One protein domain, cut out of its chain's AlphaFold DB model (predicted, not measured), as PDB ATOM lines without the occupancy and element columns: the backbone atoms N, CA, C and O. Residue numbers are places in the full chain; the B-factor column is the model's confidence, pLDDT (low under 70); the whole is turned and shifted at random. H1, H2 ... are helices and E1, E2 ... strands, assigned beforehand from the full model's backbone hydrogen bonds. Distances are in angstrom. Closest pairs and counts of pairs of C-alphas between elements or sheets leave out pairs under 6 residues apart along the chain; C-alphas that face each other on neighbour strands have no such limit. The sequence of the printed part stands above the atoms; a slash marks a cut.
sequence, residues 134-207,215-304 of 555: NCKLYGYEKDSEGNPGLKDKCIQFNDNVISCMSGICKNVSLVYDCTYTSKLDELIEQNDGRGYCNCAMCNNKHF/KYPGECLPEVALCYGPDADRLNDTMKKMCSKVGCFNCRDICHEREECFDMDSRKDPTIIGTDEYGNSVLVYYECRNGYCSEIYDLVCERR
ATOM      1  N   ASN A 134      27.635 -22.036 160.881       84.00
ATOM      2  CA  ASN A 134      28.160 -21.429 162.090       84.00
ATOM      3  C   ASN A 134      29.700 -21.414 162.053       84.00
ATOM      4  O   ASN A 134      30.351 -22.412 162.374       84.00
ATOM      5  N   CYS A 135      30.259 -20.266 161.666       80.50
ATOM      6  CA  CYS A 135      31.695 -20.007 161.567       80.50
ATOM      7  C   CYS A 135      32.352 -19.519 162.849       80.50
ATOM      8  O   CYS A 135      33.483 -19.027 162.837       80.50
ATOM      9  N   LYS A 136      31.662 -19.681 163.974       79.12
ATOM     10  CA  LYS A 136      32.232 -19.412 165.284       79.12
ATOM     11  C   LYS A 136      33.288 -20.457 165.639       79.12
ATOM     12  O   LYS A 136      33.180 -21.632 165.282       79.12
ATOM     13  N   LEU A 137      34.324 -20.014 166.347       72.12
ATOM     14  CA  LEU A 137      35.509 -20.823 166.642       72.12
ATOM     15  C   LEU A 137      35.210 -21.973 167.600       72.12
ATOM     16  O   LEU A 137      35.826 -23.035 167.490       72.12
ATOM     17  N   TYR A 138      34.290 -21.771 168.546       73.94
ATOM     18  CA  TYR A 138      34.082 -22.716 169.628       73.94
ATOM     19  C   TYR A 138      32.760 -23.472 169.510       73.94
ATOM     20  O   TYR A 138      31.688 -22.896 169.351       73.94
ATOM     21  N   GLY A 139      32.813 -24.790 169.721       70.00
ATOM     22  CA  GLY A 139      31.630 -25.653 169.657       70.00
ATOM     23  C   GLY A 139      30.564 -25.387 170.731       70.00
ATOM     24  O   GLY A 139      29.450 -25.895 170.619       70.00
ATOM     25  N   TYR A 140      30.862 -24.601 171.772       74.44
ATOM     26  CA  TYR A 140      29.849 -24.163 172.741       74.44
ATOM     27  C   TYR A 140      28.988 -23.002 172.217       74.44
ATOM     28  O   TYR A 140      27.907 -22.760 172.752       74.44
ATOM     29  N   GLU A 141      29.437 -22.299 171.176       73.69
ATOM     30  CA  GLU A 141      28.728 -21.173 170.573       73.69
ATOM     31  C   GLU A 141      27.746 -21.711 169.538       73.69
ATOM     32  O   GLU A 141      28.105 -21.986 168.393       73.69
ATOM     33  N   LYS A 142      26.504 -21.922 169.971       76.69
ATOM     34  CA  LYS A 142      25.453 -22.502 169.135       76.69
ATOM     35  C   LYS A 142      24.718 -21.438 168.323       76.69
ATOM     36  O   LYS A 142      24.589 -20.297 168.769       76.69
ATOM     37  N   ASP A 143      24.238 -21.818 167.145       74.88
ATOM     38  CA  ASP A 143      23.287 -21.015 166.371       74.88
ATOM     39  C   ASP A 143      21.849 -21.165 166.916       74.88
ATOM     40  O   ASP A 143      21.608 -21.849 167.917       74.88
ATOM     41  N   SER A 144      20.880 -20.515 166.263       72.25
ATOM     42  CA  SER A 144      19.453 -20.577 166.617       72.25
ATOM     43  C   SER A 144      18.853 -21.989 166.547       72.25
ATOM     44  O   SER A 144      17.826 -22.240 167.172       72.25
ATOM     45  N   GLU A 145      19.495 -22.909 165.825       74.62
ATOM     46  CA  GLU A 145      19.082 -24.306 165.653       74.62
ATOM     47  C   GLU A 145      19.844 -25.259 166.593       74.62
ATOM     48  O   GLU A 145      19.556 -26.455 166.657       74.62
ATOM     49  N   GLY A 146      20.792 -24.738 167.378       75.81
ATOM     50  CA  GLY A 146      21.583 -25.508 168.330       75.81
ATOM     51  C   GLY A 146      22.851 -26.141 167.746       75.81
ATOM     52  O   GLY A 146      23.501 -26.916 168.459       75.81
ATOM     53  N   ASN A 147      23.228 -25.822 166.503       77.88
ATOM     54  CA  ASN A 147      24.429 -26.356 165.867       77.88
ATOM     55  C   ASN A 147      25.692 -25.695 166.447       77.88
ATOM     56  O   ASN A 147      25.761 -24.463 166.525       77.88
ATOM     57  N   PRO A 148      26.709 -26.483 166.843       79.50
ATOM     58  CA  PRO A 148      27.951 -25.959 167.408       79.50
ATOM     59  C   PRO A 148      28.787 -25.203 166.362       79.50
ATOM     60  O   PRO A 148      28.784 -25.572 165.186       79.50
ATOM     61  N   GLY A 149      29.541 -24.192 166.803       74.69
ATOM     62  CA  GLY A 149      30.565 -23.529 165.990       74.69
ATOM     63  C   GLY A 149      31.647 -24.506 165.526       74.69
ATOM     64  O   GLY A 149      32.062 -25.395 166.278       74.69
ATOM     65  N   LEU A 150      32.068 -24.383 164.264       74.06
ATOM     66  CA  LEU A 150      32.976 -25.325 163.607       74.06
ATOM     67  C   LEU A 150      34.089 -24.583 162.859       74.06
ATOM     68  O   LEU A 150      33.912 -24.198 161.704       74.06
ATOM     69  N   LYS A 151      35.261 -24.473 163.501       65.94
ATOM     70  CA  LYS A 151      36.463 -23.823 162.950       65.94
ATOM     71  C   LYS A 151      36.815 -24.310 161.534       65.94
ATOM     72  O   LYS A 151      36.960 -23.504 160.624       65.94
ATOM     73  N   ASP A 152      36.888 -25.624 161.338       69.88
ATOM     74  CA  ASP A 152      37.431 -26.211 160.101       69.88
ATOM     75  C   ASP A 152      36.444 -26.202 158.923       69.88
ATOM     76  O   ASP A 152      36.825 -26.477 157.786       69.88
ATOM     77  N   LYS A 153      35.158 -25.907 159.160       68.62
ATOM     78  CA  LYS A 153      34.166 -25.914 158.079       68.62
ATOM     79  C   LYS A 153      34.210 -24.643 157.237       68.62
ATOM     80  O   LYS A 153      33.884 -24.705 156.058       68.62
ATOM     81  N   CYS A 154      34.633 -23.512 157.796       75.38
ATOM     82  CA  CYS A 154      34.557 -22.214 157.111       75.38
ATOM     83  C   CYS A 154      35.635 -22.005 156.056       75.38
ATOM     84  O   CYS A 154      35.442 -21.219 155.136       75.38
ATOM     85  N   ILE A 155      36.690 -22.817 156.098       74.38
ATOM     86  CA  ILE A 155      37.705 -22.921 155.042       74.38
ATOM     87  C   ILE A 155      37.063 -23.296 153.689       74.38
ATOM     88  O   ILE A 155      37.587 -22.960 152.632       74.38
ATOM     89  N   GLN A 156      35.888 -23.940 153.696       79.25
ATOM     90  CA  GLN A 156      35.156 -24.291 152.473       79.25
ATOM     91  C   GLN A 156      34.678 -23.076 151.669       79.25
ATOM     92  O   GLN A 156      34.349 -23.230 150.497       79.25
ATOM     93  N   PHE A 157      34.660 -21.882 152.264       83.56
ATOM     94  CA  PHE A 157      34.330 -20.644 151.561       83.56
ATOM     95  C   PHE A 157      35.500 -20.063 150.764       83.56
ATOM     96  O   PHE A 157      35.403 -18.938 150.286       83.56
ATOM     97  N   ASN A 158      36.591 -20.810 150.595       82.38
ATOM     98  CA  ASN A 158      37.695 -20.360 149.767       82.38
ATOM     99  C   ASN A 158      37.232 -20.035 148.340       82.38
ATOM    100  O   ASN A 158      36.496 -20.821 147.745       82.38
ATOM    101  N   ASP A 159      37.668 -18.893 147.817       85.62
ATOM    102  CA  ASP A 159      37.328 -18.375 146.487       85.62
ATOM    103  C   ASP A 159      35.817 -18.150 146.274       85.62
ATOM    104  O   ASP A 159      35.311 -18.260 145.158       85.62
ATOM    105  N   ASN A 160      35.085 -17.842 147.350       89.50
ATOM    106  CA  ASN A 160      33.662 -17.513 147.309       89.50
ATOM    107  C   ASN A 160      33.372 -16.159 147.968       89.50
ATOM    108  O   ASN A 160      34.083 -15.704 148.869       89.50
ATOM    109  N   VAL A 161      32.252 -15.568 147.561       90.38
ATOM    110  CA  VAL A 161      31.610 -14.446 148.242       90.38
ATOM    111  C   VAL A 161      30.654 -15.002 149.288       90.38
ATOM    112  O   VAL A 161      29.817 -15.865 149.004       90.38
ATOM    113  N   ILE A 162      30.760 -14.494 150.510       90.94
ATOM    114  CA  ILE A 162      29.931 -14.918 151.633       90.94
ATOM    115  C   ILE A 162      29.212 -13.740 152.267       90.94
ATOM    116  O   ILE A 162      29.731 -12.629 152.316       90.94
ATOM    117  N   SER A 163      28.020 -13.997 152.794       91.12
ATOM    118  CA  SER A 163      27.307 -13.061 153.657       91.12
ATOM    119  C   SER A 163      27.326 -13.597 155.074       91.12
ATOM    120  O   SER A 163      27.030 -14.770 155.297       91.12
ATOM    121  N   CYS A 164      27.703 -12.763 156.035       88.00
ATOM    122  CA  CYS A 164      27.856 -13.173 157.419       88.00
ATOM    123  C   CYS A 164      27.159 -12.203 158.368       88.00
ATOM    124  O   CYS A 164      27.192 -10.990 158.177       88.00
ATOM    125  N   MET A 165      26.566 -12.749 159.427       88.00
ATOM    126  CA  MET A 165      25.950 -11.986 160.507       88.00
ATOM    127  C   MET A 165      26.310 -12.645 161.841       88.00
ATOM    128  O   MET A 165      25.941 -13.794 162.093       88.00
ATOM    129  N   SER A 166      27.079 -11.944 162.679       85.06
ATOM    130  CA  SER A 166      27.595 -12.446 163.966       85.06
ATOM    131  C   SER A 166      28.201 -13.854 163.899       85.06
ATOM    132  O   SER A 166      27.859 -14.743 164.689       85.06
ATOM    133  N   GLY A 167      29.087 -14.071 162.927       81.50
ATOM    134  CA  GLY A 167      29.788 -15.343 162.722       81.50
ATOM    135  C   GLY A 167      28.955 -16.468 162.093       81.50
ATOM    136  O   GLY A 167      29.455 -17.584 161.978       81.50
ATOM    137  N   ILE A 168      27.712 -16.213 161.676       86.06
ATOM    138  CA  ILE A 168      26.902 -17.157 160.894       86.06
ATOM    139  C   ILE A 168      26.957 -16.728 159.430       86.06
ATOM    140  O   ILE A 168      26.513 -15.629 159.110       86.06
ATOM    141  N   CYS A 169      27.494 -17.582 158.559       87.38
ATOM    142  CA  CYS A 169      27.818 -17.241 157.174       87.38
ATOM    143  C   CYS A 169      27.063 -18.100 156.152       87.38
ATOM    144  O   CYS A 169      26.823 -19.284 156.383       87.38
ATOM    145  N   LYS A 170      26.733 -17.523 154.996       90.06
ATOM    146  CA  LYS A 170      26.137 -18.195 153.834       90.06
ATOM    147  C   LYS A 170      27.026 -18.000 152.610       90.06
ATOM    148  O   LYS A 170      27.578 -16.921 152.428       90.06
ATOM    149  N   ASN A 171      27.125 -19.022 151.759       89.62
ATOM    150  CA  ASN A 171      27.812 -18.901 150.472       89.62
ATOM    151  C   ASN A 171      26.888 -18.221 149.454       89.62
ATOM    152  O   ASN A 171      25.959 -18.846 148.948       89.62
ATOM    153  N   VAL A 172      27.145 -16.944 149.181       88.25
ATOM    154  CA  VAL A 172      26.365 -16.122 148.248       88.25
ATOM    155  C   VAL A 172      26.652 -16.537 146.804       88.25
ATOM    156  O   VAL A 172      25.726 -16.575 145.993       88.25
ATOM    157  N   SER A 173      27.886 -16.959 146.511       87.56
ATOM    158  CA  SER A 173      28.319 -17.402 145.177       87.56
ATOM    159  C   SER A 173      27.579 -18.633 144.637       87.56
ATOM    160  O   SER A 173      27.683 -18.937 143.453       87.56
ATOM    161  N   LEU A 174      26.808 -19.346 145.469       84.12
ATOM    162  CA  LEU A 174      25.960 -20.456 145.009       84.12
ATOM    163  C   LEU A 174      24.710 -20.002 144.243       84.12
ATOM    164  O   LEU A 174      24.136 -20.805 143.512       84.12
ATOM    165  N   VAL A 175      24.257 -18.765 144.463       83.69
ATOM    166  CA  VAL A 175      22.988 -18.234 143.924       83.69
ATOM    167  C   VAL A 175      23.190 -16.920 143.169       83.69
ATOM    168  O   VAL A 175      22.335 -16.502 142.390       83.69
ATOM    169  N   TYR A 176      24.315 -16.244 143.376       80.94
ATOM    170  CA  TYR A 176      24.594 -14.969 142.738       80.94
ATOM    171  C   TYR A 176      26.000 -14.934 142.164       80.94
ATOM    172  O   TYR A 176      26.939 -15.450 142.765       80.94
ATOM    173  N   ASP A 177      26.134 -14.275 141.022       84.19
ATOM    174  CA  ASP A 177      27.412 -13.743 140.574       84.19
ATOM    175  C   ASP A 177      27.456 -12.261 140.891       84.19
ATOM    176  O   ASP A 177      26.509 -11.555 140.569       84.19
ATOM    177  N   CYS A 178      28.503 -11.786 141.553       85.06
ATOM    178  CA  CYS A 178      28.522 -10.419 142.046       85.06
ATOM    179  C   CYS A 178      29.753  -9.659 141.586       85.06
ATOM    180  O   CYS A 178      30.870 -10.159 141.631       85.06
ATOM    181  N   THR A 179      29.519  -8.407 141.215       88.94
ATOM    182  CA  THR A 179      30.539  -7.380 141.037       88.94
ATOM    183  C   THR A 179      30.588  -6.527 142.300       88.94
ATOM    184  O   THR A 179      29.554  -6.240 142.905       88.94
ATOM    185  N   TYR A 180      31.787  -6.198 142.765       92.44
ATOM    186  CA  TYR A 180      31.995  -5.507 144.037       92.44
ATOM    187  C   TYR A 180      33.383  -4.882 144.091       92.44
ATOM    188  O   TYR A 180      34.265  -5.224 143.301       92.44
ATOM    189  N   THR A 181      33.580  -4.016 145.084       91.06
ATOM    190  CA  THR A 181      34.905  -3.517 145.457       91.06
ATOM    191  C   THR A 181      35.310  -4.108 146.802       91.06
ATOM    192  O   THR A 181      34.553  -4.046 147.771       91.06
ATOM    193  N   SER A 182      36.502  -4.704 146.865       92.38
ATOM    194  CA  SER A 182      37.058  -5.238 148.110       92.38
ATOM    195  C   SER A 182      37.853  -4.172 148.856       92.38
ATOM    196  O   SER A 182      38.696  -3.502 148.261       92.38
ATOM    197  N   LYS A 183      37.661  -4.067 150.177       90.06
ATOM    198  CA  LYS A 183      38.453  -3.183 151.052       90.06
ATOM    199  C   LYS A 183      39.949  -3.472 150.980       90.06
ATOM    200  O   LYS A 183      40.771  -2.561 151.040       90.06
ATOM    201  N   LEU A 184      40.312  -4.742 150.805       88.25
ATOM    202  CA  LEU A 184      41.707  -5.125 150.627       88.25
ATOM    203  C   LEU A 184      42.259  -4.637 149.285       88.25
ATOM    204  O   LEU A 184      43.368  -4.107 149.253       88.25
ATOM    205  N   ASP A 185      41.501  -4.809 148.201       88.19
ATOM    206  CA  ASP A 185      41.921  -4.371 146.868       88.19
ATOM    207  C   ASP A 185      42.023  -2.828 146.819       88.19
ATOM    208  O   ASP A 185      43.012  -2.301 146.315       88.19
ATOM    209  N   GLU A 186      41.111  -2.102 147.480       88.62
ATOM    210  CA  GLU A 186      41.176  -0.641 147.673       88.62
ATOM    211  C   GLU A 186      42.467  -0.215 148.404       88.62
ATOM    212  O   GLU A 186      43.177   0.698 147.972       88.62
ATOM    213  N   LEU A 187      42.828  -0.906 149.492       85.06
ATOM    214  CA  LEU A 187      44.071  -0.651 150.231       85.06
ATOM    215  C   LEU A 187      45.325  -0.970 149.409       85.06
ATOM    216  O   LEU A 187      46.357  -0.313 149.575       85.06
ATOM    217  N   ILE A 188      45.265  -1.992 148.556       83.75
ATOM    218  CA  ILE A 188      46.346  -2.336 147.631       83.75
ATOM    219  C   ILE A 188      46.510  -1.208 146.611       83.75
ATOM    220  O   ILE A 188      47.624  -0.724 146.443       83.75
ATOM    221  N   GLU A 189      45.432  -0.735 145.989       85.19
ATOM    222  CA  GLU A 189      45.496   0.364 145.020       85.19
ATOM    223  C   GLU A 189      45.999   1.668 145.647       85.19
ATOM    224  O   GLU A 189      46.900   2.309 145.103       85.19
ATOM    225  N   GLN A 190      45.491   2.036 146.828       81.12
ATOM    226  CA  GLN A 190      45.861   3.281 147.508       81.12
ATOM    227  C   GLN A 190      47.353   3.358 147.861       81.12
ATOM    228  O   GLN A 190      47.918   4.452 147.929       81.12
ATOM    229  N   ASN A 191      47.993   2.213 148.105       73.44
ATOM    230  CA  ASN A 191      49.383   2.148 148.539       73.44
ATOM    231  C   ASN A 191      50.332   1.551 147.473       73.44
ATOM    232  O   ASN A 191      51.417   1.080 147.815       73.44
ATOM    233  N   ASP A 192      49.961   1.552 146.183       71.50
ATOM    234  CA  ASP A 192      50.749   0.970 145.071       71.50
ATOM    235  C   ASP A 192      51.126  -0.518 145.286       71.50
ATOM    236  O   ASP A 192      52.205  -0.984 144.897       71.50
ATOM    237  N   GLY A 193      50.268  -1.270 145.977       65.88
ATOM    238  CA  GLY A 193      50.484  -2.655 146.400       65.88
ATOM    239  C   GLY A 193      51.554  -2.831 147.477       65.88
ATOM    240  O   GLY A 193      51.987  -3.953 147.748       65.88
ATOM    241  N   ARG A 194      52.004  -1.733 148.087       63.09
ATOM    242  CA  ARG A 194      53.003  -1.709 149.155       63.09
ATOM    243  C   ARG A 194      52.293  -1.454 150.478       63.09
ATOM    244  O   ARG A 194      51.423  -0.606 150.559       63.09
ATOM    245  N   GLY A 195      52.654  -2.171 151.534       66.69
ATOM    246  CA  GLY A 195      52.146  -1.864 152.872       66.69
ATOM    247  C   GLY A 195      52.683  -0.546 153.447       66.69
ATOM    248  O   GLY A 195      53.459   0.178 152.821       66.69
ATOM    249  N   TYR A 196      52.313  -0.264 154.692       70.75
ATOM    250  CA  TYR A 196      52.779   0.892 155.454       70.75
ATOM    251  C   TYR A 196      53.902   0.493 156.418       70.75
ATOM    252  O   TYR A 196      53.799  -0.501 157.131       70.75
ATOM    253  N   CYS A 197      54.959   1.302 156.510       67.88
ATOM    254  CA  CYS A 197      56.000   1.135 157.526       67.88
ATOM    255  C   CYS A 197      56.294   2.435 158.255       67.88
ATOM    256  O   CYS A 197      56.648   3.446 157.645       67.88
ATOM    257  N   ASN A 198      56.277   2.378 159.585       66.31
ATOM    258  CA  ASN A 198      56.716   3.492 160.410       66.31
ATOM    259  C   ASN A 198      58.254   3.554 160.504       66.31
ATOM    260  O   ASN A 198      58.877   3.164 161.494       66.31
ATOM    261  N   CYS A 199      58.889   4.115 159.472       61.16
ATOM    262  CA  CYS A 199      60.349   4.226 159.394       61.16
ATOM    263  C   CYS A 199      60.967   5.115 160.503       61.16
ATOM    264  O   CYS A 199      62.188   5.105 160.677       61.16
ATOM    265  N   ALA A 200      60.169   5.865 161.280       58.41
ATOM    266  CA  ALA A 200      60.669   6.655 162.408       58.41
ATOM    267  C   ALA A 200      61.206   5.772 163.553       58.41
ATOM    268  O   ALA A 200      62.072   6.212 164.314       58.41
ATOM    269  N   MET A 201      60.757   4.512 163.644       52.00
ATOM    270  CA  MET A 201      61.239   3.540 164.633       52.00
ATOM    271  C   MET A 201      62.552   2.841 164.235       52.00
ATOM    272  O   MET A 201      63.198   2.229 165.084       52.00
ATOM    273  N   CYS A 202      63.017   2.980 162.986       52.94
ATOM    274  CA  CYS A 202      64.282   2.390 162.511       52.94
ATOM    275  C   CYS A 202      65.540   3.038 163.109       52.94
ATOM    276  O   CYS A 202      66.666   2.618 162.829       52.94
ATOM    277  N   ASN A 203      65.386   4.083 163.917       52.12
ATOM    278  CA  ASN A 203      66.503   4.858 164.413       52.12
ATOM    279  C   ASN A 203      67.103   4.230 165.679       52.12
ATOM    280  O   ASN A 203      67.002   4.827 166.743       52.12
ATOM    281  N   ASN A 204      67.705   3.032 165.586       46.06
ATOM    282  CA  ASN A 204      68.748   2.594 166.529       46.06
ATOM    283  C   ASN A 204      69.593   1.379 166.054       46.06
ATOM    284  O   ASN A 204      69.225   0.218 166.195       46.06
ATOM    285  N   LYS A 205      70.829   1.694 165.636       46.34
ATOM    286  CA  LYS A 205      72.100   1.131 166.155       46.34
ATOM    287  C   LYS A 205      72.569  -0.307 165.853       46.34
ATOM    288  O   LYS A 205      73.606  -0.665 166.405       46.34
ATOM    289  N   HIS A 206      71.964  -1.096 164.961       43.94
ATOM    290  CA  HIS A 206      72.492  -2.456 164.685       43.94
ATOM    291  C   HIS A 206      72.929  -2.804 163.258       43.94
ATOM    292  O   HIS A 206      73.361  -3.933 163.040       43.94
ATOM    293  N   PHE A 207      72.957  -1.856 162.324       44.81
ATOM    294  CA  PHE A 207      73.530  -2.097 160.995       44.81
ATOM    295  C   PHE A 207      74.764  -1.226 160.772       44.81
ATOM    296  O   PHE A 207      74.820  -0.079 161.214       44.81
ATOM    297  N   LYS A 215      68.096  11.011 152.032       34.34
ATOM    298  CA  LYS A 215      67.792  12.440 152.074       34.34
ATOM    299  C   LYS A 215      66.364  12.702 151.589       34.34
ATOM    300  O   LYS A 215      66.195  13.622 150.815       34.34
ATOM    301  N   TYR A 216      65.357  11.938 152.011       31.44
ATOM    302  CA  TYR A 216      63.946  12.286 151.780       31.44
ATOM    303  C   TYR A 216      63.058  11.716 152.899       31.44
ATOM    304  O   TYR A 216      63.343  10.626 153.398       31.44
ATOM    305  N   PRO A 217      62.005  12.434 153.329       33.06
ATOM    306  CA  PRO A 217      60.974  11.852 154.175       33.06
ATOM    307  C   PRO A 217      60.202  10.832 153.330       33.06
ATOM    308  O   PRO A 217      59.592  11.216 152.339       33.06
ATOM    309  N   GLY A 218      60.256   9.546 153.691       48.47
ATOM    310  CA  GLY A 218      59.352   8.537 153.122       48.47
ATOM    311  C   GLY A 218      59.961   7.240 152.588       48.47
ATOM    312  O   GLY A 218      59.196   6.331 152.303       48.47
ATOM    313  N   GLU A 219      61.286   7.080 152.493       50.44
ATOM    314  CA  GLU A 219      61.873   5.802 152.050       50.44
ATOM    315  C   GLU A 219      62.568   5.076 153.210       50.44
ATOM    316  O   GLU A 219      63.598   5.510 153.732       50.44
ATOM    317  N   CYS A 220      61.966   3.965 153.645       55.53
ATOM    318  CA  CYS A 220      62.569   3.004 154.566       55.53
ATOM    319  C   CYS A 220      63.867   2.412 153.972       55.53
ATOM    320  O   CYS A 220      64.063   2.400 152.758       55.53
ATOM    321  N   LEU A 221      64.760   1.883 154.824       62.84
ATOM    322  CA  LEU A 221      65.927   1.115 154.359       62.84
ATOM    323  C   LEU A 221      65.476   0.000 153.388       62.84
ATOM    324  O   LEU A 221      64.445  -0.620 153.651       62.84
ATOM    325  N   PRO A 222      66.243  -0.327 152.329       59.47
ATOM    326  CA  PRO A 222      65.876  -1.382 151.373       59.47
ATOM    327  C   PRO A 222      65.602  -2.746 152.028       59.47
ATOM    328  O   PRO A 222      64.795  -3.530 151.547       59.47
ATOM    329  N   GLU A 223      66.242  -3.017 153.165       58.16
ATOM    330  CA  GLU A 223      66.048  -4.229 153.974       58.16
ATOM    331  C   GLU A 223      64.675  -4.267 154.666       58.16
ATOM    332  O   GLU A 223      64.118  -5.336 154.889       58.16
ATOM    333  N   VAL A 224      64.115  -3.094 154.973       60.50
ATOM    334  CA  VAL A 224      62.766  -2.914 155.527       60.50
ATOM    335  C   VAL A 224      61.725  -2.890 154.404       60.50
ATOM    336  O   VAL A 224      60.588  -3.278 154.641       60.50
ATOM    337  N   ALA A 225      62.114  -2.547 153.166       58.50
ATOM    338  CA  ALA A 225      61.260  -2.664 151.977       58.50
ATOM    339  C   ALA A 225      60.717  -4.086 151.756       58.50
ATOM    340  O   ALA A 225      59.592  -4.271 151.297       58.50
ATOM    341  N   LEU A 226      61.492  -5.094 152.165       62.41
ATOM    342  CA  LEU A 226      61.095  -6.499 152.118       62.41
ATOM    343  C   LEU A 226      59.963  -6.839 153.103       62.41
ATOM    344  O   LEU A 226      59.260  -7.817 152.876       62.41
ATOM    345  N   CYS A 227      59.763  -6.048 154.166       63.59
ATOM    346  CA  CYS A 227      58.747  -6.296 155.197       63.59
ATOM    347  C   CYS A 227      57.305  -6.023 154.747       63.59
ATOM    348  O   CYS A 227      56.385  -6.515 155.389       63.59
ATOM    349  N   TYR A 228      57.100  -5.222 153.697       60.44
ATOM    350  CA  TYR A 228      55.775  -4.743 153.276       60.44
ATOM    351  C   TYR A 228      55.488  -4.950 151.780       60.44
ATOM    352  O   TYR A 228      54.502  -4.424 151.265       60.44
ATOM    353  N   GLY A 229      56.355  -5.686 151.076       58.31
ATOM    354  CA  GLY A 229      56.171  -6.064 149.673       58.31
ATOM    355  C   GLY A 229      55.386  -7.375 149.488       58.31
ATOM    356  O   GLY A 229      55.111  -8.073 150.464       58.31
ATOM    357  N   PRO A 230      55.075  -7.763 148.237       52.09
ATOM    358  CA  PRO A 230      54.281  -8.959 147.916       52.09
ATOM    359  C   PRO A 230      54.925 -10.290 148.350       52.09
ATOM    360  O   PRO A 230      54.237 -11.298 148.465       52.09
ATOM    361  N   ASP A 231      56.231 -10.302 148.634       54.47
ATOM    362  CA  ASP A 231      56.959 -11.466 149.157       54.47
ATOM    363  C   ASP A 231      57.047 -11.501 150.701       54.47
ATOM    364  O   ASP A 231      57.748 -12.351 151.255       54.47
ATOM    365  N   ALA A 232      56.343 -10.619 151.426       57.78
ATOM    366  CA  ALA A 232      56.385 -10.576 152.893       57.78
ATOM    367  C   ALA A 232      55.955 -11.908 153.551       57.78
ATOM    368  O   ALA A 232      56.512 -12.320 154.573       57.78
ATOM    369  N   ASP A 233      55.039 -12.652 152.923       58.62
ATOM    370  CA  ASP A 233      54.591 -13.965 153.406       58.62
ATOM    371  C   ASP A 233      55.719 -15.018 153.407       58.62
ATOM    372  O   ASP A 233      55.715 -15.942 154.228       58.62
ATOM    373  N   ARG A 234      56.736 -14.838 152.550       61.06
ATOM    374  CA  ARG A 234      57.908 -15.722 152.392       61.06
ATOM    375  C   ARG A 234      59.077 -15.384 153.323       61.06
ATOM    376  O   ARG A 234      60.125 -16.025 153.243       61.06
ATOM    377  N   LEU A 235      58.933 -14.389 154.200       65.38
ATOM    378  CA  LEU A 235      59.982 -13.989 155.139       65.38
ATOM    379  C   LEU A 235      60.224 -15.050 156.224       65.38
ATOM    380  O   LEU A 235      59.289 -15.595 156.812       65.38
ATOM    381  N   ASN A 236      61.498 -15.268 156.563       69.94
ATOM    382  CA  ASN A 236      61.905 -16.099 157.701       69.94
ATOM    383  C   ASN A 236      61.384 -15.523 159.038       69.94
ATOM    384  O   ASN A 236      61.303 -14.304 159.208       69.94
ATOM    385  N   ASP A 237      61.129 -16.381 160.035       67.69
ATOM    386  CA  ASP A 237      60.574 -15.999 161.353       67.69
ATOM    387  C   ASP A 237      61.359 -14.894 162.082       67.69
ATOM    388  O   ASP A 237      60.797 -14.073 162.812       67.69
ATOM    389  N   THR A 238      62.679 -14.856 161.900       68.25
ATOM    390  CA  THR A 238      63.555 -13.812 162.449       68.25
ATOM    391  C   THR A 238      63.308 -12.450 161.809       68.25
ATOM    392  O   THR A 238      63.315 -11.441 162.517       68.25
ATOM    393  N   MET A 239      63.044 -12.411 160.502       64.56
ATOM    394  CA  MET A 239      62.726 -11.184 159.773       64.56
ATOM    395  C   MET A 239      61.307 -10.711 160.100       64.56
ATOM    396  O   MET A 239      61.130  -9.532 160.382       64.56
ATOM    397  N   LYS A 240      60.330 -11.621 160.231       67.75
ATOM    398  CA  LYS A 240      58.968 -11.282 160.697       67.75
ATOM    399  C   LYS A 240      58.975 -10.590 162.068       67.75
ATOM    400  O   LYS A 240      58.349  -9.547 162.253       67.75
ATOM    401  N   LYS A 241      59.765 -11.104 163.023       69.56
ATOM    402  CA  LYS A 241      59.951 -10.474 164.348       69.56
ATOM    403  C   LYS A 241      60.614  -9.097 164.279       69.56
ATOM    404  O   LYS A 241      60.388  -8.270 165.161       69.56
ATOM    405  N   MET A 242      61.452  -8.856 163.275       66.25
ATOM    406  CA  MET A 242      62.078  -7.558 163.046       66.25
ATOM    407  C   MET A 242      61.077  -6.561 162.452       66.25
ATOM    408  O   MET A 242      60.954  -5.463 162.983       66.25
ATOM    409  N   CYS A 243      60.306  -6.961 161.438       66.44
ATOM    410  CA  CYS A 243      59.268  -6.135 160.816       66.44
ATOM    411  C   CYS A 243      58.199  -5.687 161.832       66.44
ATOM    412  O   CYS A 243      57.856  -4.507 161.891       66.44
ATOM    413  N   SER A 244      57.775  -6.594 162.723       67.62
ATOM    414  CA  SER A 244      56.842  -6.282 163.817       67.62
ATOM    415  C   SER A 244      57.386  -5.221 164.789       67.62
ATOM    416  O   SER A 244      56.642  -4.357 165.239       67.62
ATOM    417  N   LYS A 245      58.698  -5.218 165.076       67.88
ATOM    418  CA  LYS A 245      59.331  -4.190 165.929       67.88
ATOM    419  C   LYS A 245      59.475  -2.829 165.251       67.88
ATOM    420  O   LYS A 245      59.585  -1.826 165.948       67.88
ATOM    421  N   VAL A 246      59.535  -2.807 163.923       65.88
ATOM    422  CA  VAL A 246      59.662  -1.585 163.116       65.88
ATOM    423  C   VAL A 246      58.292  -0.934 162.864       65.88
ATOM    424  O   VAL A 246      58.236   0.229 162.478       65.88
ATOM    425  N   GLY A 247      57.185  -1.638 163.131       68.25
ATOM    426  CA  GLY A 247      55.836  -1.145 162.831       68.25
ATOM    427  C   GLY A 247      55.563  -1.145 161.329       68.25
ATOM    428  O   GLY A 247      55.068  -0.158 160.784       68.25
ATOM    429  N   CYS A 248      55.986  -2.219 160.660       69.50
ATOM    430  CA  CYS A 248      55.671  -2.499 159.268       69.50
ATOM    431  C   CYS A 248      54.450  -3.404 159.178       69.50
ATOM    432  O   CYS A 248      54.463  -4.488 159.759       69.50
ATOM    433  N   PHE A 249      53.455  -2.962 158.421       72.38
ATOM    434  CA  PHE A 249      52.185  -3.634 158.205       72.38
ATOM    435  C   PHE A 249      51.971  -3.778 156.701       72.38
ATOM    436  O   PHE A 249      52.023  -2.792 155.963       72.38
ATOM    437  N   ASN A 250      51.762  -5.003 156.225       75.56
ATOM    438  CA  ASN A 250      51.308  -5.210 154.851       75.56
ATOM    439  C   ASN A 250      49.828  -4.762 154.716       75.56
ATOM    440  O   ASN A 250      49.162  -4.507 155.720       75.56
ATOM    441  N   CYS A 251      49.283  -4.655 153.498       78.50
ATOM    442  CA  CYS A 251      47.881  -4.229 153.325       78.50
ATOM    443  C   CYS A 251      46.876  -5.167 154.022       78.50
ATOM    444  O   CYS A 251      45.843  -4.702 154.493       78.50
ATOM    445  N   ARG A 252      47.200  -6.463 154.158       81.75
ATOM    446  CA  ARG A 252      46.389  -7.424 154.922       81.75
ATOM    447  C   ARG A 252      46.435  -7.150 156.428       81.75
ATOM    448  O   ARG A 252      45.414  -7.258 157.093       81.75
ATOM    449  N   ASP A 253      47.585  -6.776 156.974       78.56
ATOM    450  CA  ASP A 253      47.751  -6.452 158.389       78.56
ATOM    451  C   ASP A 253      46.992  -5.163 158.721       78.56
ATOM    452  O   ASP A 253      46.301  -5.107 159.731       78.56
ATOM    453  N   ILE A 254      47.061  -4.159 157.835       80.56
ATOM    454  CA  ILE A 254      46.293  -2.910 157.958       80.56
ATOM    455  C   ILE A 254      44.792  -3.211 157.941       80.56
ATOM    456  O   ILE A 254      44.061  -2.722 158.797       80.56
ATOM    457  N   CYS A 255      44.332  -4.029 156.991       84.62
ATOM    458  CA  CYS A 255      42.920  -4.394 156.887       84.62
ATOM    459  C   CYS A 255      42.443  -5.207 158.105       84.62
ATOM    460  O   CYS A 255      41.351  -4.988 158.622       84.62
ATOM    461  N   HIS A 256      43.287  -6.110 158.613       82.62
ATOM    462  CA  HIS A 256      43.004  -6.877 159.825       82.62
ATOM    463  C   HIS A 256      42.961  -5.985 161.078       82.62
ATOM    464  O   HIS A 256      42.140  -6.214 161.960       82.62
ATOM    465  N   GLU A 257      43.827  -4.974 161.193       80.62
ATOM    466  CA  GLU A 257      43.806  -4.011 162.308       80.62
ATOM    467  C   GLU A 257      42.542  -3.135 162.297       80.62
ATOM    468  O   GLU A 257      42.082  -2.716 163.355       80.62
ATOM    469  N   ARG A 258      41.958  -2.898 161.117       82.62
ATOM    470  CA  ARG A 258      40.694  -2.165 160.944       82.62
ATOM    471  C   ARG A 258      39.438  -3.020 161.108       82.62
ATOM    472  O   ARG A 258      38.349  -2.492 160.946       82.62
ATOM    473  N   GLU A 259      39.584  -4.314 161.385       82.06
ATOM    474  CA  GLU A 259      38.472  -5.280 161.442       82.06
ATOM    475  C   GLU A 259      37.714  -5.464 160.106       82.06
ATOM    476  O   GLU A 259      36.704  -6.158 160.051       82.06
ATOM    477  N   GLU A 260      38.260  -4.941 159.003       84.81
ATOM    478  CA  GLU A 260      37.714  -5.040 157.639       84.81
ATOM    479  C   GLU A 260      38.124  -6.358 156.948       84.81
ATOM    480  O   GLU A 260      37.555  -6.753 155.932       84.81
ATOM    481  N   CYS A 261      39.128  -7.066 157.475       87.19
ATOM    482  CA  CYS A 261      39.585  -8.344 156.938       87.19
ATOM    483  C   CYS A 261      39.906  -9.356 158.035       87.19
ATOM    484  O   CYS A 261      40.263  -9.011 159.162       87.19
ATOM    485  N   PHE A 262      39.862 -10.637 157.683       84.56
ATOM    486  CA  PHE A 262      40.190 -11.716 158.599       84.56
ATOM    487  C   PHE A 262      40.751 -12.948 157.898       84.56
ATOM    488  O   PHE A 262      40.447 -13.241 156.748       84.56
ATOM    489  N   ASP A 263      41.520 -13.723 158.651       81.12
ATOM    490  CA  ASP A 263      42.030 -15.025 158.238       81.12
ATOM    491  C   ASP A 263      41.191 -16.140 158.886       81.12
ATOM    492  O   ASP A 263      40.952 -16.131 160.099       81.12
ATOM    493  N   MET A 264      40.719 -17.086 158.073       76.12
ATOM    494  CA  MET A 264      39.949 -18.245 158.526       76.12
ATOM    495  C   MET A 264      40.804 -19.263 159.297       76.12
ATOM    496  O   MET A 264      40.296 -19.925 160.207       76.12
ATOM    497  N   ASP A 265      42.097 -19.372 158.991       72.75
ATOM    498  CA  ASP A 265      42.986 -20.405 159.530       72.75
ATOM    499  C   ASP A 265      43.585 -20.004 160.888       72.75
ATOM    500  O   ASP A 265      43.616 -20.791 161.853       72.75
ATOM    501  N   SER A 266      44.058 -18.756 160.985       67.62
ATOM    502  CA  SER A 266      44.837 -18.253 162.129       67.62
ATOM    503  C   SER A 266      44.008 -17.580 163.231       67.62
ATOM    504  O   SER A 266      44.557 -17.108 164.234       67.62
ATOM    505  N   ARG A 267      42.682 -17.572 163.086       63.25
ATOM    506  CA  ARG A 267      41.789 -16.753 163.905       63.25
ATOM    507  C   ARG A 267      41.775 -17.089 165.395       63.25
ATOM    508  O   ARG A 267      41.751 -18.259 165.788       63.25
ATOM    509  N   LYS A 268      41.707 -16.034 166.218       56.03
ATOM    510  CA  LYS A 268      41.619 -16.111 167.687       56.03
ATOM    511  C   LYS A 268      40.278 -15.654 168.264       56.03
ATOM    512  O   LYS A 268      39.873 -16.227 169.272       56.03
ATOM    513  N   ASP A 269      39.575 -14.727 167.606       53.62
ATOM    514  CA  ASP A 269      38.338 -14.140 168.135       53.62
ATOM    515  C   ASP A 269      37.107 -14.444 167.248       53.62
ATOM    516  O   ASP A 269      37.147 -14.220 166.036       53.62
ATOM    517  N   PRO A 270      36.017 -15.003 167.816       53.66
ATOM    518  CA  PRO A 270      34.870 -15.510 167.054       53.66
ATOM    519  C   PRO A 270      33.764 -14.480 166.766       53.66
ATOM    520  O   PRO A 270      32.824 -14.804 166.042       53.66
ATOM    521  N   THR A 271      33.835 -13.271 167.331       55.28
ATOM    522  CA  THR A 271      32.675 -12.366 167.440       55.28
ATOM    523  C   THR A 271      32.681 -11.152 166.521       55.28
ATOM    524  O   THR A 271      31.680 -10.457 166.517       55.28
ATOM    525  N   ILE A 272      33.746 -10.907 165.752       67.44
ATOM    526  CA  ILE A 272      33.895  -9.659 164.974       67.44
ATOM    527  C   ILE A 272      33.247  -9.755 163.574       67.44
ATOM    528  O   ILE A 272      32.935  -8.741 162.960       67.44
ATOM    529  N   ILE A 273      32.977 -10.962 163.042       76.38
ATOM    530  CA  ILE A 273      32.336 -11.048 161.713       76.38
ATOM    531  C   ILE A 273      30.891 -10.589 161.777       76.38
ATOM    532  O   ILE A 273      30.075 -11.222 162.458       76.38
ATOM    533  N   GLY A 274      30.539  -9.626 160.926       77.81
ATOM    534  CA  GLY A 274      29.159  -9.181 160.808       77.81
ATOM    535  C   GLY A 274      28.668  -8.612 162.135       77.81
ATOM    536  O   GLY A 274      27.577  -8.960 162.605       77.81
ATOM    537  N   THR A 275      29.523  -7.825 162.784       81.75
ATOM    538  CA  THR A 275      29.174  -6.984 163.923       81.75
ATOM    539  C   THR A 275      29.645  -5.562 163.678       81.75
ATOM    540  O   THR A 275      30.684  -5.369 163.059       81.75
ATOM    541  N   ASP A 276      28.886  -4.579 164.155       79.94
ATOM    542  CA  ASP A 276      29.324  -3.181 164.149       79.94
ATOM    543  C   ASP A 276      30.379  -2.897 165.241       79.94
ATOM    544  O   ASP A 276      30.679  -3.751 166.078       79.94
ATOM    545  N   GLU A 277      30.888  -1.660 165.275       76.81
ATOM    546  CA  GLU A 277      31.836  -1.158 166.291       76.81
ATOM    547  C   GLU A 277      31.329  -1.307 167.744       76.81
ATOM    548  O   GLU A 277      32.107  -1.238 168.698       76.81
ATOM    549  N   TYR A 278      30.019  -1.497 167.935       78.00
ATOM    550  CA  TYR A 278      29.364  -1.655 169.234       78.00
ATOM    551  C   TYR A 278      29.071  -3.126 169.579       78.00
ATOM    552  O   TYR A 278      28.554  -3.409 170.664       78.00
ATOM    553  N   GLY A 279      29.400  -4.064 168.686       74.00
ATOM    554  CA  GLY A 279      29.149  -5.495 168.837       74.00
ATOM    555  C   GLY A 279      27.719  -5.936 168.503       74.00
ATOM    556  O   GLY A 279      27.344  -7.064 168.835       74.00
ATOM    557  N   ASN A 280      26.902  -5.092 167.867       78.56
ATOM    558  CA  ASN A 280      25.578  -5.479 167.379       78.56
ATOM    559  C   ASN A 280      25.696  -6.257 166.069       78.56
ATOM    560  O   ASN A 280      26.520  -5.938 165.221       78.56
ATOM    561  N   SER A 281      24.827  -7.246 165.871       81.50
ATOM    562  CA  SER A 281      24.762  -8.036 164.639       81.50
ATOM    563  C   SER A 281      24.412  -7.180 163.420       81.50
ATOM    564  O   SER A 281      23.340  -6.580 163.376       81.50
ATOM    565  N   VAL A 282      25.273  -7.199 162.403       84.88
ATOM    566  CA  VAL A 282      25.053  -6.543 161.108       84.88
ATOM    567  C   VAL A 282      25.349  -7.538 159.989       84.88
ATOM    568  O   VAL A 282      26.260  -8.357 160.093       84.88
ATOM    569  N   LEU A 283      24.553  -7.503 158.922       86.31
ATOM    570  CA  LEU A 283      24.824  -8.297 157.728       86.31
ATOM    571  C   LEU A 283      25.960  -7.641 156.937       86.31
ATOM    572  O   LEU A 283      25.778  -6.550 156.403       86.31
ATOM    573  N   VAL A 284      27.099  -8.323 156.848       88.31
ATOM    574  CA  VAL A 284      28.283  -7.860 156.111       88.31
ATOM    575  C   VAL A 284      28.674  -8.913 155.078       88.31
ATOM    576  O   VAL A 284      28.519 -10.118 155.310       88.31
ATOM    577  N   TYR A 285      29.150  -8.461 153.921       91.75
ATOM    578  CA  TYR A 285      29.602  -9.324 152.837       91.75
ATOM    579  C   TYR A 285      31.127  -9.363 152.795       91.75
ATOM    580  O   TYR A 285      31.786  -8.350 153.025       91.75
ATOM    581  N   TYR A 286      31.679 -10.528 152.468       91.56
ATOM    582  CA  TYR A 286      33.117 -10.734 152.358       91.56
ATOM    583  C   TYR A 286      33.456 -11.503 151.086       91.56
ATOM    584  O   TYR A 286      32.737 -12.423 150.696       91.56
ATOM    585  N   GLU A 287      34.589 -11.168 150.486       93.00
ATOM    586  CA  GLU A 287      35.248 -11.983 149.476       93.00
ATOM    587  C   GLU A 287      36.375 -12.765 150.143       93.00
ATOM    588  O   GLU A 287      37.245 -12.176 150.780       93.00
ATOM    589  N   CYS A 288      36.387 -14.085 149.978       90.06
ATOM    590  CA  CYS A 288      37.436 -14.941 150.513       90.06
ATOM    591  C   CYS A 288      38.349 -15.445 149.393       90.06
ATOM    592  O   CYS A 288      37.880 -16.109 148.476       90.06
ATOM    593  N   ARG A 289      39.659 -15.197 149.494       88.94
ATOM    594  CA  ARG A 289      40.695 -15.709 148.578       88.94
ATOM    595  C   ARG A 289      41.812 -16.380 149.380       88.94
ATOM    596  O   ARG A 289      42.422 -15.758 150.248       88.94
ATOM    597  N   ASN A 290      42.117 -17.638 149.075       83.19
ATOM    598  CA  ASN A 290      43.107 -18.468 149.787       83.19
ATOM    599  C   ASN A 290      43.002 -18.427 151.331       83.19
ATOM    600  O   ASN A 290      44.006 -18.240 152.015       83.19
ATOM    601  N   GLY A 291      41.792 -18.561 151.883       78.94
ATOM    602  CA  GLY A 291      41.542 -18.557 153.336       78.94
ATOM    603  C   GLY A 291      41.549 -17.173 154.003       78.94
ATOM    604  O   GLY A 291      41.199 -17.063 155.179       78.94
ATOM    605  N   TYR A 292      41.875 -16.112 153.260       85.06
ATOM    606  CA  TYR A 292      41.821 -14.728 153.724       85.06
ATOM    607  C   TYR A 292      40.581 -14.035 153.163       85.06
ATOM    608  O   TYR A 292      40.384 -14.011 151.950       85.06
ATOM    609  N   CYS A 293      39.751 -13.473 154.037       89.12
ATOM    610  CA  CYS A 293      38.511 -12.811 153.663       89.12
ATOM    611  C   CYS A 293      38.588 -11.307 153.917       89.12
ATOM    612  O   CYS A 293      39.043 -10.876 154.977       89.12
ATOM    613  N   SER A 294      38.119 -10.521 152.958       91.19
ATOM    614  CA  SER A 294      38.070  -9.063 153.011       91.19
ATOM    615  C   SER A 294      36.644  -8.570 152.825       91.19
ATOM    616  O   SER A 294      35.886  -9.123 152.031       91.19
ATOM    617  N   GLU A 295      36.264  -7.547 153.582       91.50
ATOM    618  CA  GLU A 295      34.957  -6.913 153.469       91.50
ATOM    619  C   GLU A 295      34.787  -6.290 152.081       91.50
ATOM    620  O   GLU A 295      35.730  -5.731 151.506       91.50
ATOM    621  N   ILE A 296      33.580  -6.416 151.534       93.06
ATOM    622  CA  ILE A 296      33.230  -5.884 150.219       93.06
ATOM    623  C   ILE A 296      32.076  -4.892 150.318       93.06
ATOM    624  O   ILE A 296      31.165  -5.044 151.133       93.06
ATOM    625  N   TYR A 297      32.105  -3.892 149.445       88.94
ATOM    626  CA  TYR A 297      31.078  -2.864 149.320       88.94
ATOM    627  C   TYR A 297      30.742  -2.613 147.842       88.94
ATOM    628  O   TYR A 297      31.345  -3.211 146.947       88.94
ATOM    629  N   ASP A 298      29.730  -1.774 147.594       87.06
ATOM    630  CA  ASP A 298      29.168  -1.512 146.258       87.06
ATOM    631  C   ASP A 298      28.787  -2.800 145.509       87.06
ATOM    632  O   ASP A 298      29.031  -2.967 144.317       87.06
ATOM    633  N   LEU A 299      28.195  -3.735 146.254       84.50
ATOM    634  CA  LEU A 299      27.828  -5.054 145.764       84.50
ATOM    635  C   LEU A 299      26.669  -4.967 144.760       84.50
ATOM    636  O   LEU A 299      25.537  -4.649 145.130       84.50
ATOM    637  N   VAL A 300      26.938  -5.334 143.508       83.44
ATOM    638  CA  VAL A 300      25.936  -5.514 142.452       83.44
ATOM    639  C   VAL A 300      25.992  -6.961 141.982       83.44
ATOM    640  O   VAL A 300      26.929  -7.379 141.305       83.44
ATOM    641  N   CYS A 301      24.986  -7.733 142.372       78.81
ATOM    642  CA  CYS A 301      24.860  -9.141 142.012       78.81
ATOM    643  C   CYS A 301      23.972  -9.345 140.786       78.81
ATOM    644  O   CYS A 301      23.182  -8.472 140.479       78.81
ATOM    645  N   GLU A 302      24.054 -10.502 140.147       76.75
ATOM    646  CA  GLU A 302      23.124 -11.064 139.170       76.75
ATOM    647  C   GLU A 302      22.757 -12.474 139.648       76.75
ATOM    648  O   GLU A 302      23.628 -13.235 140.083       76.75
ATOM    649  N   ARG A 303      21.471 -12.853 139.617       75.25
ATOM    650  CA  ARG A 303      21.074 -14.205 140.050       75.25
ATOM    651  C   ARG A 303      21.531 -15.234 139.041       75.25
ATOM    652  O   ARG A 303      21.168 -15.212 137.863       75.25
ATOM    653  N   ARG A 304      22.248 -16.213 139.568       75.06
ATOM    654  CA  ARG A 304      22.480 -17.486 138.921       75.06
ATOM    655  C   ARG A 304      21.628 -18.514 139.644       75.06
ATOM    656  O   ARG A 304      21.779 -18.749 140.837       75.06
TER     657      ARG A 304
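AT A GLANCE: This is residues 134 to 207 and 215 to 304 of the 555 residues of an uncharacterized protein of Tigriopus californicus (UniProt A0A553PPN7). A strongly twisted sheet of six strands fills one end of an elongated domain, and a loose head of three helices, H3, H4 and H5, with long loops makes the other end. H2 and H6 touch each other between these two ends, and H1 is on the sheet. The printed part has 164 residues, with six named helices and six named strands in the order H1 E1 E2 E3 H2 H3 H4 H5 H6 E4 E5 E6; under half of the residues are in these elements, and the class is mixed, helices and strands. The sheet is branched, with antiparallel neighbour pairs E1 and E2, E1 and E5, E5 and E6, E3 and E6, and E4 and E6. The whole is only just compact, close to loose, with a radius of gyration of the C-alphas of 18.3 A and spans of 60 by 36 by 30 A.

IN THESE COORDINATES: The longest strand, E6, residues 292 to 303, measures 24.9 A and ends at C-alpha 303 (21.074, -14.205, 140.050); it bends by 92 degrees at residue 298. The other strands are E5, 284 to 289, 16.5 A; E3, 176 to 182, 16.7 A; E1, 161 to 165; E2, 168 to 171; and E4, 261 to 263. H1, residues 151 to 157, begins at C-alpha 151 (36.463, -23.823, 162.950). H2 holds 183 to 190, H6 251 to 257, H3 199 to 202 and H4 222 to 225. H5, 237 to 246, measures 14.6 A.

HOW THE PARTS SIT: E6 has three neighbours: E3 on one side, N 179 to O 300 at 2.8 A; E5 on the other side, N 287 to O 294 at 2.9 A, a hairpin; and E4, N 262 to O 293 at 2.8 A. E1 pairs with E5, N 162 to O 286 at 2.9 A, and forms a hairpin with E2, N 163 to O 170 at 3.0 A. H1 is on the sheet at a height of 8.0 A, over none of the strands, on the same face as H2. H6 is over E4, across the strands at 73 degrees on the local plane. H2 and H6 touch, closest at the C-alphas of Leu 187 and Cys 251, 6.1 A, at a steep tilt of 50 degrees, opposite ways. H3 and H5 only just touch, with 3 pairs of C-alphas within 8 A, closest at Met 201 and Val 246, 5.6 A. H4 is close to H5 but not clearly touching, with the C-alphas of Val 224 and Cys 243 closest, 7.1 A apart. Every O i to N i+4 pair is within hydrogen-bond range in H2, H5 and H6; H1 has 0 of 3, but 2 of 4 O i to N i+3 pairs, and H3 and H4 are too short for an i+4 pair.

THE WHOLE: The C-alphas farthest apart are those of Glu 145 and Lys 215, 62.5 A. Residues 208 to 214 are not printed, with 18.0 A between C-alphas 207 and 215 across the cut. The links H4 to H5 and E4 to E5 are long. Mean pLDDT of the printed part is 74.2; 58 residues are under 70, among them 197 to 207 and 215 to 248.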